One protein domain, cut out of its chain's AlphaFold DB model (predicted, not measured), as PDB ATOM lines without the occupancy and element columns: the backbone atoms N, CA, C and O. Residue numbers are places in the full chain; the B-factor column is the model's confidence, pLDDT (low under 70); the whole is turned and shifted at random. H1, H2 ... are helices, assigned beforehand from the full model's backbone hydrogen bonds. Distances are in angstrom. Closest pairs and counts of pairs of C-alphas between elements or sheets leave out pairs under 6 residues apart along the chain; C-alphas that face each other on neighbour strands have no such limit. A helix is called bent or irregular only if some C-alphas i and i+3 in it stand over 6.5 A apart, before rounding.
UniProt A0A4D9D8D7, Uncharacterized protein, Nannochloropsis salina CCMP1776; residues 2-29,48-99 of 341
ATOM      1  N   TRP A   2      12.304 -12.626 -18.002       68.56
ATOM      2  CA  TRP A   2      11.368 -11.745 -17.290       68.56
ATOM      3  C   TRP A   2      11.708 -10.257 -17.393       68.56
ATOM      4  O   TRP A   2      10.919  -9.414 -16.987       68.56
ATOM      5  N   TRP A   3      12.861  -9.943 -17.973       75.19
ATOM      6  CA  TRP A   3      13.349  -8.594 -18.194       75.19
ATOM      7  C   TRP A   3      13.822  -8.434 -19.639       75.19
ATOM      8  O   TRP A   3      14.120  -9.406 -20.341       75.19
ATOM      9  N   THR A   4      13.892  -7.182 -20.074       78.88
ATOM     10  CA  THR A   4      14.520  -6.762 -21.330       78.88
ATOM     11  C   THR A   4      15.608  -5.742 -21.005       78.88
ATOM     12  O   THR A   4      15.513  -5.097 -19.960       78.88
ATOM     13  N   PRO A   5      16.628  -5.554 -21.863       79.75
ATOM     14  CA  PRO A   5      17.694  -4.585 -21.598       79.75
ATOM     15  C   PRO A   5      17.170  -3.174 -21.293       79.75
ATOM     16  O   PRO A   5      17.696  -2.511 -20.408       79.75
ATOM     17  N   ALA A   6      16.084  -2.753 -21.954       83.00
ATOM     18  CA  ALA A   6      15.452  -1.450 -21.745       83.00
ATOM     19  C   ALA A   6      14.827  -1.276 -20.347       83.00
ATOM     20  O   ALA A   6      14.819  -0.169 -19.822       83.00
ATOM     21  N   HIS A   7      14.337  -2.359 -19.738       77.94
ATOM     22  CA  HIS A   7      13.634  -2.340 -18.447       77.94
ATOM     23  C   HIS A   7      14.411  -3.057 -17.331       77.94
ATOM     24  O   HIS A   7      13.856  -3.372 -16.279       77.94
ATOM     25  N   LYS A   8      15.700  -3.356 -17.551       81.50
ATOM     26  CA  LYS A   8      16.531  -4.132 -16.615       81.50
ATOM     27  C   LYS A   8      16.638  -3.441 -15.252       81.50
ATOM     28  O   LYS A   8      16.458  -4.096 -14.231       81.50
ATOM     29  N   SER A   9      16.859  -2.126 -15.238       76.56
ATOM     30  CA  SER A   9      16.978  -1.314 -14.017       76.56
ATOM     31  C   SER A   9      15.674  -1.247 -13.216       76.56
ATOM     32  O   SER A   9      15.685  -1.447 -12.004       76.56
ATOM     33  N   GLU A  10      14.538  -1.036 -13.886       76.81
ATOM     34  CA  GLU A  10      13.205  -1.040 -13.265       76.81
ATOM     35  C   GLU A  10      12.896  -2.403 -12.638       76.81
ATOM     36  O   GLU A  10      12.379  -2.488 -11.524       76.81
ATOM     37  N   PHE A  11      13.272  -3.481 -13.329       79.06
ATOM     38  CA  PHE A  11      13.090  -4.843 -12.849       79.06
ATOM     39  C   PHE A  11      13.982  -5.154 -11.637       79.06
ATOM     40  O   PHE A  11      13.496  -5.721 -10.659       79.06
ATOM     41  N   ILE A  12      15.255  -4.740 -11.660       79.31
ATOM     42  CA  ILE A  12      16.172  -4.841 -10.510       79.31
ATOM     43  C   ILE A  12      15.598  -4.079  -9.313       79.31
ATOM     44  O   ILE A  12      15.489  -4.646  -8.228       79.31
ATOM     45  N   SER A  13      15.155  -2.835  -9.516       73.38
ATOM     46  CA  SER A  13      14.567  -2.000  -8.465       73.38
ATOM     47  C   SER A  13      13.299  -2.627  -7.870       73.38
ATOM     48  O   SER A  13      13.149  -2.694  -6.646       73.38
ATOM     49  N   LEU A  14      12.417  -3.178  -8.712       74.00
ATOM     50  CA  LEU A  14      11.219  -3.888  -8.268       74.00
ATOM     51  C   LEU A  14      11.581  -5.095  -7.392       74.00
ATOM     52  O   LEU A  14      11.067  -5.215  -6.281       74.00
ATOM     53  N   TRP A  15      12.480  -5.967  -7.846       73.75
ATOM     54  CA  TRP A  15      12.887  -7.145  -7.074       73.75
ATOM     55  C   TRP A  15      13.617  -6.789  -5.780       73.75
ATOM     56  O   TRP A  15      13.334  -7.376  -4.729       73.75
ATOM     57  N   ALA A  16      14.471  -5.769  -5.813       73.19
ATOM     58  CA  ALA A  16      15.146  -5.261  -4.629       73.19
ATOM     59  C   ALA A  16      14.127  -4.689  -3.623       73.19
ATOM     60  O   ALA A  16      14.211  -4.944  -2.421       73.19
ATOM     61  N   SER A  17      13.072  -4.016  -4.099       68.38
ATOM     62  CA  SER A  17      11.978  -3.522  -3.249       68.38
ATOM     63  C   SER A  17      11.145  -4.643  -2.615       68.38
ATOM     64  O   SER A  17      10.675  -4.501  -1.483       68.38
ATOM     65  N   LEU A  18      10.978  -5.766  -3.321       65.88
ATOM     66  CA  LEU A  18      10.231  -6.929  -2.844       65.88
ATOM     67  C   LEU A  18      11.012  -7.714  -1.788       65.88
ATOM     68  O   LEU A  18      10.386  -8.306  -0.901       65.88
ATOM     69  N   THR A  19      12.342  -7.687  -1.868       66.19
ATOM     70  CA  THR A  19      13.262  -8.351  -0.934       66.19
ATOM     71  C   THR A  19      13.687  -7.450   0.236       66.19
ATOM     72  O   THR A  19      14.039  -7.960   1.303       66.19
ATOM     73  N   CYS A  20      13.575  -6.122   0.111       63.84
ATOM     74  CA  CYS A  20      13.894  -5.177   1.180       63.84
ATOM     75  C   CYS A  20      12.843  -5.193   2.309       63.84
ATOM     76  O   CYS A  20      11.679  -4.825   2.139       63.84
ATOM     77  N   ARG A  21      13.260  -5.568   3.525       56.31
ATOM     78  CA  ARG A  21      12.385  -5.616   4.716       56.31
ATOM     79  C   ARG A  21      11.868  -4.237   5.171       56.31
ATOM     80  O   ARG A  21      10.844  -4.172   5.852       56.31
ATOM     81  N   LYS A  22      12.552  -3.136   4.830       56.31
ATOM     82  CA  LYS A  22      12.300  -1.793   5.399       56.31
ATOM     83  C   LYS A  22      11.130  -1.045   4.747       56.31
ATOM     84  O   LYS A  22      10.364  -0.388   5.452       56.31
ATOM     85  N   THR A  23      10.925  -1.187   3.439       50.50
ATOM     86  CA  THR A  23       9.751  -0.639   2.724       50.50
ATOM     87  C   THR A  23       8.446  -1.277   3.205       50.50
ATOM     88  O   THR A  23       7.419  -0.603   3.302       50.50
ATOM     89  N   PHE A  24       8.498  -2.544   3.625       50.06
ATOM     90  CA  PHE A  24       7.358  -3.258   4.197       50.06
ATOM     91  C   PHE A  24       6.894  -2.656   5.534       50.06
ATOM     92  O   PHE A  24       5.698  -2.476   5.758       50.06
ATOM     93  N   ALA A  25       7.823  -2.253   6.406       49.91
ATOM     94  CA  ALA A  25       7.481  -1.658   7.700       49.91
ATOM     95  C   ALA A  25       6.722  -0.322   7.565       49.91
ATOM     96  O   ALA A  25       5.824  -0.049   8.362       49.91
ATOM     97  N   LYS A  26       7.027   0.485   6.537       49.06
ATOM     98  CA  LYS A  26       6.348   1.769   6.280       49.06
ATOM     99  C   LYS A  26       4.916   1.590   5.770       49.06
ATOM    100  O   LYS A  26       4.015   2.222   6.312       49.06
ATOM    101  N   TYR A  27       4.688   0.693   4.807       47.97
ATOM    102  CA  TYR A  27       3.337   0.417   4.294       47.97
ATOM    103  C   TYR A  27       2.418  -0.206   5.362       47.97
ATOM    104  O   TYR A  27       1.240   0.149   5.450       47.97
ATOM    105  N   PHE A  28       2.959  -1.059   6.240       47.62
ATOM    106  CA  PHE A  28       2.202  -1.634   7.359       47.62
ATOM    107  C   PHE A  28       2.002  -0.665   8.533       47.62
ATOM    108  O   PHE A  28       0.990  -0.762   9.227       47.62
ATOM    109  N   ALA A  29       2.902   0.300   8.745       48.28
ATOM    110  CA  ALA A  29       2.699   1.357   9.738       48.28
ATOM    111  C   ALA A  29       1.497   2.252   9.387       48.28
ATOM    112  O   ALA A  29       0.747   2.638  10.280       48.28
ATOM    113  N   TYR A  48       9.109 -16.247   0.298       52.34
ATOM    114  CA  TYR A  48      10.425 -15.806  -0.122       52.34
ATOM    115  C   TYR A  48      10.612 -16.459  -1.483       52.34
ATOM    116  O   TYR A  48      10.940 -17.637  -1.573       52.34
ATOM    117  N   PHE A  49      10.260 -15.731  -2.539       55.53
ATOM    118  CA  PHE A  49      10.617 -16.149  -3.879       55.53
ATOM    119  C   PHE A  49      12.123 -15.975  -3.970       55.53
ATOM    120  O   PHE A  49      12.622 -14.856  -4.091       55.53
ATOM    121  N   ASP A  50      12.836 -17.083  -3.801       72.44
ATOM    122  CA  ASP A  50      14.239 -17.142  -4.145       72.44
ATOM    123  C   ASP A  50      14.320 -16.934  -5.660       72.44
ATOM    124  O   ASP A  50      13.862 -17.754  -6.458       72.44
ATOM    125  N   VAL A  51      14.820 -15.760  -6.044       76.31
ATOM    126  CA  VAL A  51      14.961 -15.349  -7.442       76.31
ATOM    127  C   VAL A  51      15.768 -16.396  -8.208       76.31
ATOM    128  O   VAL A  51      15.472 -16.661  -9.373       76.31
ATOM    129  N   VAL A  52      16.740 -17.037  -7.549       81.88
ATOM    130  CA  VAL A  52      17.554 -18.100  -8.138       81.88
ATOM    131  C   VAL A  52      16.698 -19.330  -8.419       81.88
ATOM    132  O   VAL A  52      16.681 -19.789  -9.560       81.88
ATOM    133  N   ASP A  53      15.940 -19.822  -7.435       81.69
ATOM    134  CA  ASP A  53      15.058 -20.989  -7.610       81.69
ATOM    135  C   ASP A  53      14.056 -20.779  -8.744       81.69
ATOM    136  O   ASP A  53      13.751 -21.692  -9.514       81.69
ATOM    137  N   GLU A  54      13.539 -19.565  -8.863       83.56
ATOM    138  CA  GLU A  54      12.525 -19.252  -9.851       83.56
ATOM    139  C   GLU A  54      13.107 -19.163 -11.277       83.56
ATOM    140  O   GLU A  54      12.493 -19.648 -12.238       83.56
ATOM    141  N   TYR A  55      14.337 -18.651 -11.426       88.06
ATOM    142  CA  TYR A  55      15.082 -18.760 -12.685       88.06
ATOM    143  C   TYR A  55      15.447 -20.211 -13.013       88.06
ATOM    144  O   TYR A  55      15.334 -20.602 -14.176       88.06
ATOM    145  N   VAL A  56      15.826 -21.022 -12.018       89.75
ATOM    146  CA  VAL A  56      16.122 -22.454 -12.201       89.75
ATOM    147  C   VAL A  56      14.881 -23.200 -12.694       89.75
ATOM    148  O   VAL A  56      14.950 -23.871 -13.724       89.75
ATOM    149  N   ARG A  57      13.719 -23.010 -12.057       89.50
ATOM    150  CA  ARG A  57      12.447 -23.599 -12.518       89.50
ATOM    151  C   ARG A  57      12.065 -23.133 -13.919       89.50
ATOM    152  O   ARG A  57      11.625 -23.935 -14.742       89.50
ATOM    153  N   SER A  58      12.243 -21.845 -14.211       89.69
ATOM    154  CA  SER A  58      11.953 -21.286 -15.537       89.69
ATOM    155  C   SER A  58      12.863 -21.873 -16.622       89.69
ATOM    156  O   SER A  58      12.407 -22.118 -17.741       89.69
ATOM    157  N   LEU A  59      14.134 -22.125 -16.296       92.62
ATOM    158  CA  LEU A  59      15.098 -22.785 -17.177       92.62
ATOM    159  C   LEU A  59      14.741 -24.250 -17.418       92.62
ATOM    160  O   LEU A  59      14.771 -24.692 -18.566       92.62
ATOM    161  N   GLU A  60      14.374 -24.990 -16.372       93.12
ATOM    162  CA  GLU A  60      13.915 -26.378 -16.495       93.12
ATOM    163  C   GLU A  60      12.670 -26.463 -17.381       93.12
ATOM    164  O   GLU A  60      12.652 -27.228 -18.346       93.12
ATOM    165  N   TYR A  61      11.681 -25.597 -17.146       93.75
ATOM    166  CA  TYR A  61      10.475 -25.523 -17.971       93.75
ATOM    167  C   TYR A  61      10.787 -25.184 -19.437       93.75
ATOM    168  O   TYR A  61      10.231 -25.787 -20.360       93.75
ATOM    169  N   TYR A  62      11.690 -24.227 -19.680       92.50
ATOM    170  CA  TYR A  62      12.129 -23.876 -21.032       92.50
ATOM    171  C   TYR A  62      12.842 -25.048 -21.718       92.50
ATOM    172  O   TYR A  62      12.543 -25.356 -22.875       92.50
ATOM    173  N   ARG A  63      13.724 -25.740 -20.990       94.19
ATOM    174  CA  ARG A  63      14.444 -26.919 -21.475       94.19
ATOM    175  C   ARG A  63      13.486 -28.042 -21.860       94.19
ATOM    176  O   ARG A  63      13.627 -28.601 -22.942       94.19
ATOM    177  N   GLU A  64      12.502 -28.344 -21.017       94.81
ATOM    178  CA  GLU A  64      11.514 -29.397 -21.279       94.81
ATOM    179  C   GLU A  64      10.614 -29.075 -22.476       94.81
ATOM    180  O   GLU A  64      10.294 -29.963 -23.268       94.81
ATOM    181  N   LYS A  65      10.207 -27.810 -22.624       95.56
ATOM    182  CA  LYS A  65       9.215 -27.409 -23.630       95.56
ATOM    183  C   LYS A  65       9.809 -27.122 -25.006       95.56
ATOM    184  O   LYS A  65       9.184 -27.456 -26.007       95.56
ATOM    185  N   GLN A  66      10.962 -26.459 -25.055       93.62
ATOM    186  CA  GLN A  66      11.576 -26.005 -26.309       93.62
ATOM    187  C   GLN A  66      12.738 -26.892 -26.753       93.62
ATOM    188  O   GLN A  66      13.114 -26.847 -27.920       93.62
ATOM    189  N   ASN A  67      13.281 -27.708 -25.842       94.25
ATOM    190  CA  ASN A  67      14.406 -28.612 -26.083       94.25
ATOM    191  C   ASN A  67      15.564 -27.935 -26.859       94.25
ATOM    192  O   ASN A  67      15.959 -28.415 -27.926       94.25
ATOM    193  N   PRO A  68      16.055 -26.779 -26.365       95.06
ATOM    194  CA  PRO A  68      17.098 -26.001 -27.029       95.06
ATOM    195  C   PRO A  68      18.417 -26.782 -27.091       95.06
ATOM    196  O   PRO A  68      18.617 -27.745 -26.346       95.06
ATOM    197  N   ARG A  69      19.344 -26.350 -27.954       96.12
ATOM    198  CA  ARG A  69      20.711 -26.887 -27.941       96.12
ATOM    199  C   ARG A  69      21.427 -26.454 -26.662       96.12
ATOM    200  O   ARG A  69      21.129 -25.402 -26.101       96.12
ATOM    201  N   ASP A  70      22.397 -27.256 -26.232       94.44
ATOM    202  CA  ASP A  70      23.153 -26.984 -25.005       94.44
ATOM    203  C   ASP A  70      23.900 -25.636 -25.070       94.44
ATOM    204  O   ASP A  70      24.004 -24.955 -24.055       94.44
ATOM    205  N   GLU A  71      24.354 -25.217 -26.258       95.81
ATOM    206  CA  GLU A  71      24.998 -23.913 -26.488       95.81
ATOM    207  C   GLU A  71      24.031 -22.742 -26.241       95.81
ATOM    208  O   GLU A  71      24.331 -21.853 -25.448       95.81
ATOM    209  N   ASP A  72      22.825 -22.790 -26.821       93.38
ATOM    210  CA  ASP A  72      21.795 -21.758 -26.623       93.38
ATOM    211  C   ASP A  72      21.362 -21.674 -25.149       93.38
ATOM    212  O   ASP A  72      21.087 -20.598 -24.612       93.38
ATOM    213  N   LEU A  73      21.298 -22.826 -24.474       93.19
ATOM    214  CA  LEU A  73      20.978 -22.894 -23.053       93.19
ATOM    215  C   LEU A  73      22.093 -22.278 -22.196       93.19
ATOM    216  O   LEU A  73      21.789 -21.560 -21.242       93.19
ATOM    217  N   ALA A  74      23.360 -22.526 -22.536       93.56
ATOM    218  CA  ALA A  74      24.507 -21.948 -21.840       93.56
ATOM    219  C   ALA A  74      24.517 -20.415 -21.948       93.56
ATOM    220  O   ALA A  74      24.676 -19.736 -20.932       93.56
ATOM    221  N   ASP A  75      24.245 -19.868 -23.135       94.88
ATOM    222  CA  ASP A  75      24.140 -18.420 -23.353       94.88
ATOM    223  C   ASP A  75      23.031 -17.784 -22.504       94.88
ATOM    224  O   ASP A  75      23.205 -16.708 -21.920       94.88
ATOM    225  N   ILE A  76      21.881 -18.455 -22.389       92.44
ATOM    226  CA  ILE A  76      20.779 -18.000 -21.533       92.44
ATOM    227  C   ILE A  76      21.200 -18.006 -20.058       92.44
ATOM    228  O   ILE A  76      20.913 -17.043 -19.341       92.44
ATOM    229  N   VAL A  77      21.879 -19.061 -19.601       92.94
ATOM    230  CA  VAL A  77      22.367 -19.169 -18.216       92.94
ATOM    231  C   VAL A  77      23.374 -18.063 -17.905       92.94
ATOM    232  O   VAL A  77      23.259 -17.432 -16.856       92.94
ATOM    233  N   LEU A  78      24.305 -17.771 -18.816       93.94
ATOM    234  CA  LEU A  78      25.273 -16.683 -18.645       93.94
ATOM    235  C   LEU A  78      24.586 -15.317 -18.531       93.94
ATOM    236  O   LEU A  78      24.926 -14.545 -17.638       93.94
ATOM    237  N   ARG A  79      23.560 -15.044 -19.348       91.19
ATOM    238  CA  ARG A  79      22.773 -13.799 -19.250       91.19
ATOM    239  C   ARG A  79      22.004 -13.679 -17.934       91.19
ATOM    240  O   ARG A  79      21.860 -12.579 -17.403       91.19
ATOM    241  N   ILE A  80      21.493 -14.792 -17.403       90.31
ATOM    242  CA  ILE A  80      20.851 -14.817 -16.081       90.31
ATOM    243  C   ILE A  80      21.894 -14.571 -14.985       90.31
ATOM    244  O   ILE A  80      21.632 -13.785 -14.079       90.31
ATOM    245  N   ALA A  81      23.072 -15.191 -15.073       89.44
ATOM    246  CA  ALA A  81      24.151 -15.001 -14.107       89.44
ATOM    247  C   ALA A  81      24.662 -13.552 -14.090       89.44
ATOM    248  O   ALA A  81      24.804 -12.974 -13.016       89.44
ATOM    249  N   GLU A  82      24.861 -12.941 -15.259       90.94
ATOM    250  CA  GLU A  82      25.224 -11.525 -15.395       90.94
ATOM    251  C   GLU A  82      24.154 -10.612 -14.779       90.94
ATOM    252  O   GLU A  82      24.473  -9.710 -14.006       90.94
ATOM    253  N   PHE A  83      22.870 -10.892 -15.036       88.25
ATOM    254  CA  PHE A  83      21.767 -10.181 -14.389       88.25
ATOM    255  C   PHE A  83      21.781 -10.334 -12.863       88.25
ATOM    256  O   PHE A  83      21.599  -9.346 -12.161       88.25
ATOM    257  N   LEU A  84      21.983 -11.546 -12.337       85.75
ATOM    258  CA  LEU A  84      22.015 -11.790 -10.891       85.75
ATOM    259  C   LEU A  84      23.217 -11.113 -10.226       85.75
ATOM    260  O   LEU A  84      23.088 -10.622  -9.109       85.75
ATOM    261  N   LEU A  85      24.359 -11.054 -10.914       85.62
ATOM    262  CA  LEU A  85      25.540 -10.339 -10.444       85.62
ATOM    263  C   LEU A  85      25.275  -8.830 -10.385       85.62
ATOM    264  O   LEU A  85      25.523  -8.207  -9.357       85.62
ATOM    265  N   GLU A  86      24.707  -8.248 -11.442       84.19
ATOM    266  CA  GLU A  86      24.294  -6.841 -11.438       84.19
ATOM    267  C   GLU A  86      23.219  -6.549 -10.391       84.19
ATOM    268  O   GLU A  86      23.285  -5.524  -9.725       84.19
ATOM    269  N   TYR A  87      22.254  -7.449 -10.207       80.69
ATOM    270  CA  TYR A  87      21.251  -7.343  -9.150       80.69
ATOM    271  C   TYR A  87      21.899  -7.365  -7.761       80.69
ATOM    272  O   TYR A  87      21.513  -6.583  -6.897       80.69
ATOM    273  N   ALA A  88      22.901  -8.220  -7.544       78.75
ATOM    274  CA  ALA A  88      23.622  -8.291  -6.279       78.75
ATOM    275  C   ALA A  88      24.470  -7.038  -6.015       78.75
ATOM    276  O   ALA A  88      24.551  -6.605  -4.871       78.75
ATOM    277  N   MET A  89      25.071  -6.451  -7.054       76.88
ATOM    278  CA  MET A  89      25.839  -5.207  -6.938       76.88
ATOM    279  C   MET A  89      24.902  -4.000  -6.767       76.88
ATOM    280  O   MET A  89      24.878  -3.374  -5.716       76.88
ATOM    281  N   LEU A  90      24.034  -3.729  -7.745       71.75
ATOM    282  CA  LEU A  90      23.194  -2.525  -7.791       71.75
ATOM    283  C   LEU A  90      21.994  -2.585  -6.836       71.75
ATOM    284  O   LEU A  90      21.625  -1.588  -6.220       71.75
ATOM    285  N   GLY A  91      21.362  -3.753  -6.704       62.19
ATOM    286  CA  GLY A  91      20.177  -3.933  -5.858       62.19
ATOM    287  C   GLY A  91      20.488  -3.875  -4.363       62.19
ATOM    288  O   GLY A  91      19.592  -3.586  -3.565       62.19
ATOM    289  N   HIS A  92      21.747  -4.113  -3.980       58.88
ATOM    290  CA  HIS A  92      22.211  -3.958  -2.606       58.88
ATOM    291  C   HIS A  92      23.020  -2.683  -2.376       58.88
ATOM    292  O   HIS A  92      22.976  -2.204  -1.258       58.88
ATOM    293  N   GLU A  93      23.683  -2.065  -3.349       56.00
ATOM    294  CA  GLU A  93      24.394  -0.800  -3.087       56.00
ATOM    295  C   GLU A  93      23.455   0.363  -2.714       56.00
ATOM    296  O   GLU A  93      23.764   1.116  -1.793       56.00
ATOM    297  N   ASP A  94      22.269   0.457  -3.328       50.84
ATOM    298  CA  ASP A  94      21.313   1.542  -3.031       50.84
ATOM    299  C   ASP A  94      20.410   1.267  -1.807       50.84
ATOM    300  O   ASP A  94      19.851   2.193  -1.214       50.84
ATOM    301  N   LEU A  95      20.214  -0.006  -1.429       48.62
ATOM    302  CA  LEU A  95      19.274  -0.427  -0.369       48.62
ATOM    303  C   LEU A  95      19.915  -1.169   0.802       48.62
ATOM    304  O   LEU A  95      19.281  -1.305   1.859       48.62
ATOM    305  N   ALA A  96      21.142  -1.663   0.657       45.28
ATOM    306  CA  ALA A  96      21.940  -1.961   1.821       45.28
ATOM    307  C   ALA A  96      22.275  -0.603   2.431       45.28
ATOM    308  O   ALA A  96      23.187   0.099   2.016       45.28
ATOM    309  N   ASP A  97      21.529  -0.267   3.480       44.66
ATOM    310  CA  ASP A  97      22.088   0.408   4.645       44.66
ATOM    311  C   ASP A  97      23.297  -0.424   5.129       44.66
ATOM    312  O   ASP A  97      23.251  -1.059   6.183       44.66
ATOM    313  N   VAL A  98      24.367  -0.488   4.337       39.84
ATOM    314  CA  VAL A  98      25.716  -0.528   4.855       39.84
ATOM    315  C   VAL A  98      25.881   0.905   5.330       39.84
ATOM    316  O   VAL A  98      26.087   1.795   4.503       39.84
ATOM    317  N   PRO A  99      25.632   1.192   6.619       43.66
ATOM    318  CA  PRO A  99      25.777   2.545   7.113       43.66
ATOM    319  C   PRO A  99      27.142   3.054   6.669       43.66
ATOM    320  O   PRO A  99      28.120   2.306   6.687       43.66
TER     321      PRO A  99
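AT A GLANCE: This is residues 2 to 29 and 48 to 99 of the 341 residues of an uncharacterized protein of Nannochloropsis salina CCMP1776 (UniProt A0A4D9D8D7). Long helix H4 makes most of a rod; H3 runs back beside its first part, H1 meets its last part steeply, and residues 23 to 29 of H2 stick out. The printed part has 80 residues, 64 of them in four named helices, H1 H2 H3 H4 in order along the chain; there is no named strand, and the class is all helix. It is loose, with radius of gyration of the C-alphas 15.2 A and spans 49 by 22 by 21 A.

HOW THE PARTS SIT: Start at H1, residues 5 to 19: its residues 12 to 16 alone touch H4, residues 70 to 93, at a steep tilt of 58 degrees, closest C-alphas Ala 16 and Gly 91, 5.3 A. H2, residues 21 to 29, is apart from H4. H3, residues 51 to 66, is close but not clearly touching H4, a shallow tilt of 19 degrees, opposite ways, closest C-alphas Tyr 55 and Ile 80, 7.8 A. Every O i to N i+4 pair is within hydrogen-bond range in H3, but 9 of 11 in H1, 3 of 5 in H2, 19 of 20 in H4.

IN THESE COORDINATES: Find C-alpha 5 at (17.694, -4.585, -21.598); H1 runs 21.5 A, irregular, with C-alphas 6 and 9 7.9 A apart. H2 runs 12.9 A, H3 21.9 A, and H4 34.2 A to C-alpha 93 at (24.394, -0.800, -3.087).

THE WHOLE: Residues 30 to 47 are not printed; C-alphas 29 and 48 are 21.2 A apart. Look for pLDDT under 70 at residues 2, 17 to 29, 48 to 49 and 91 to 99.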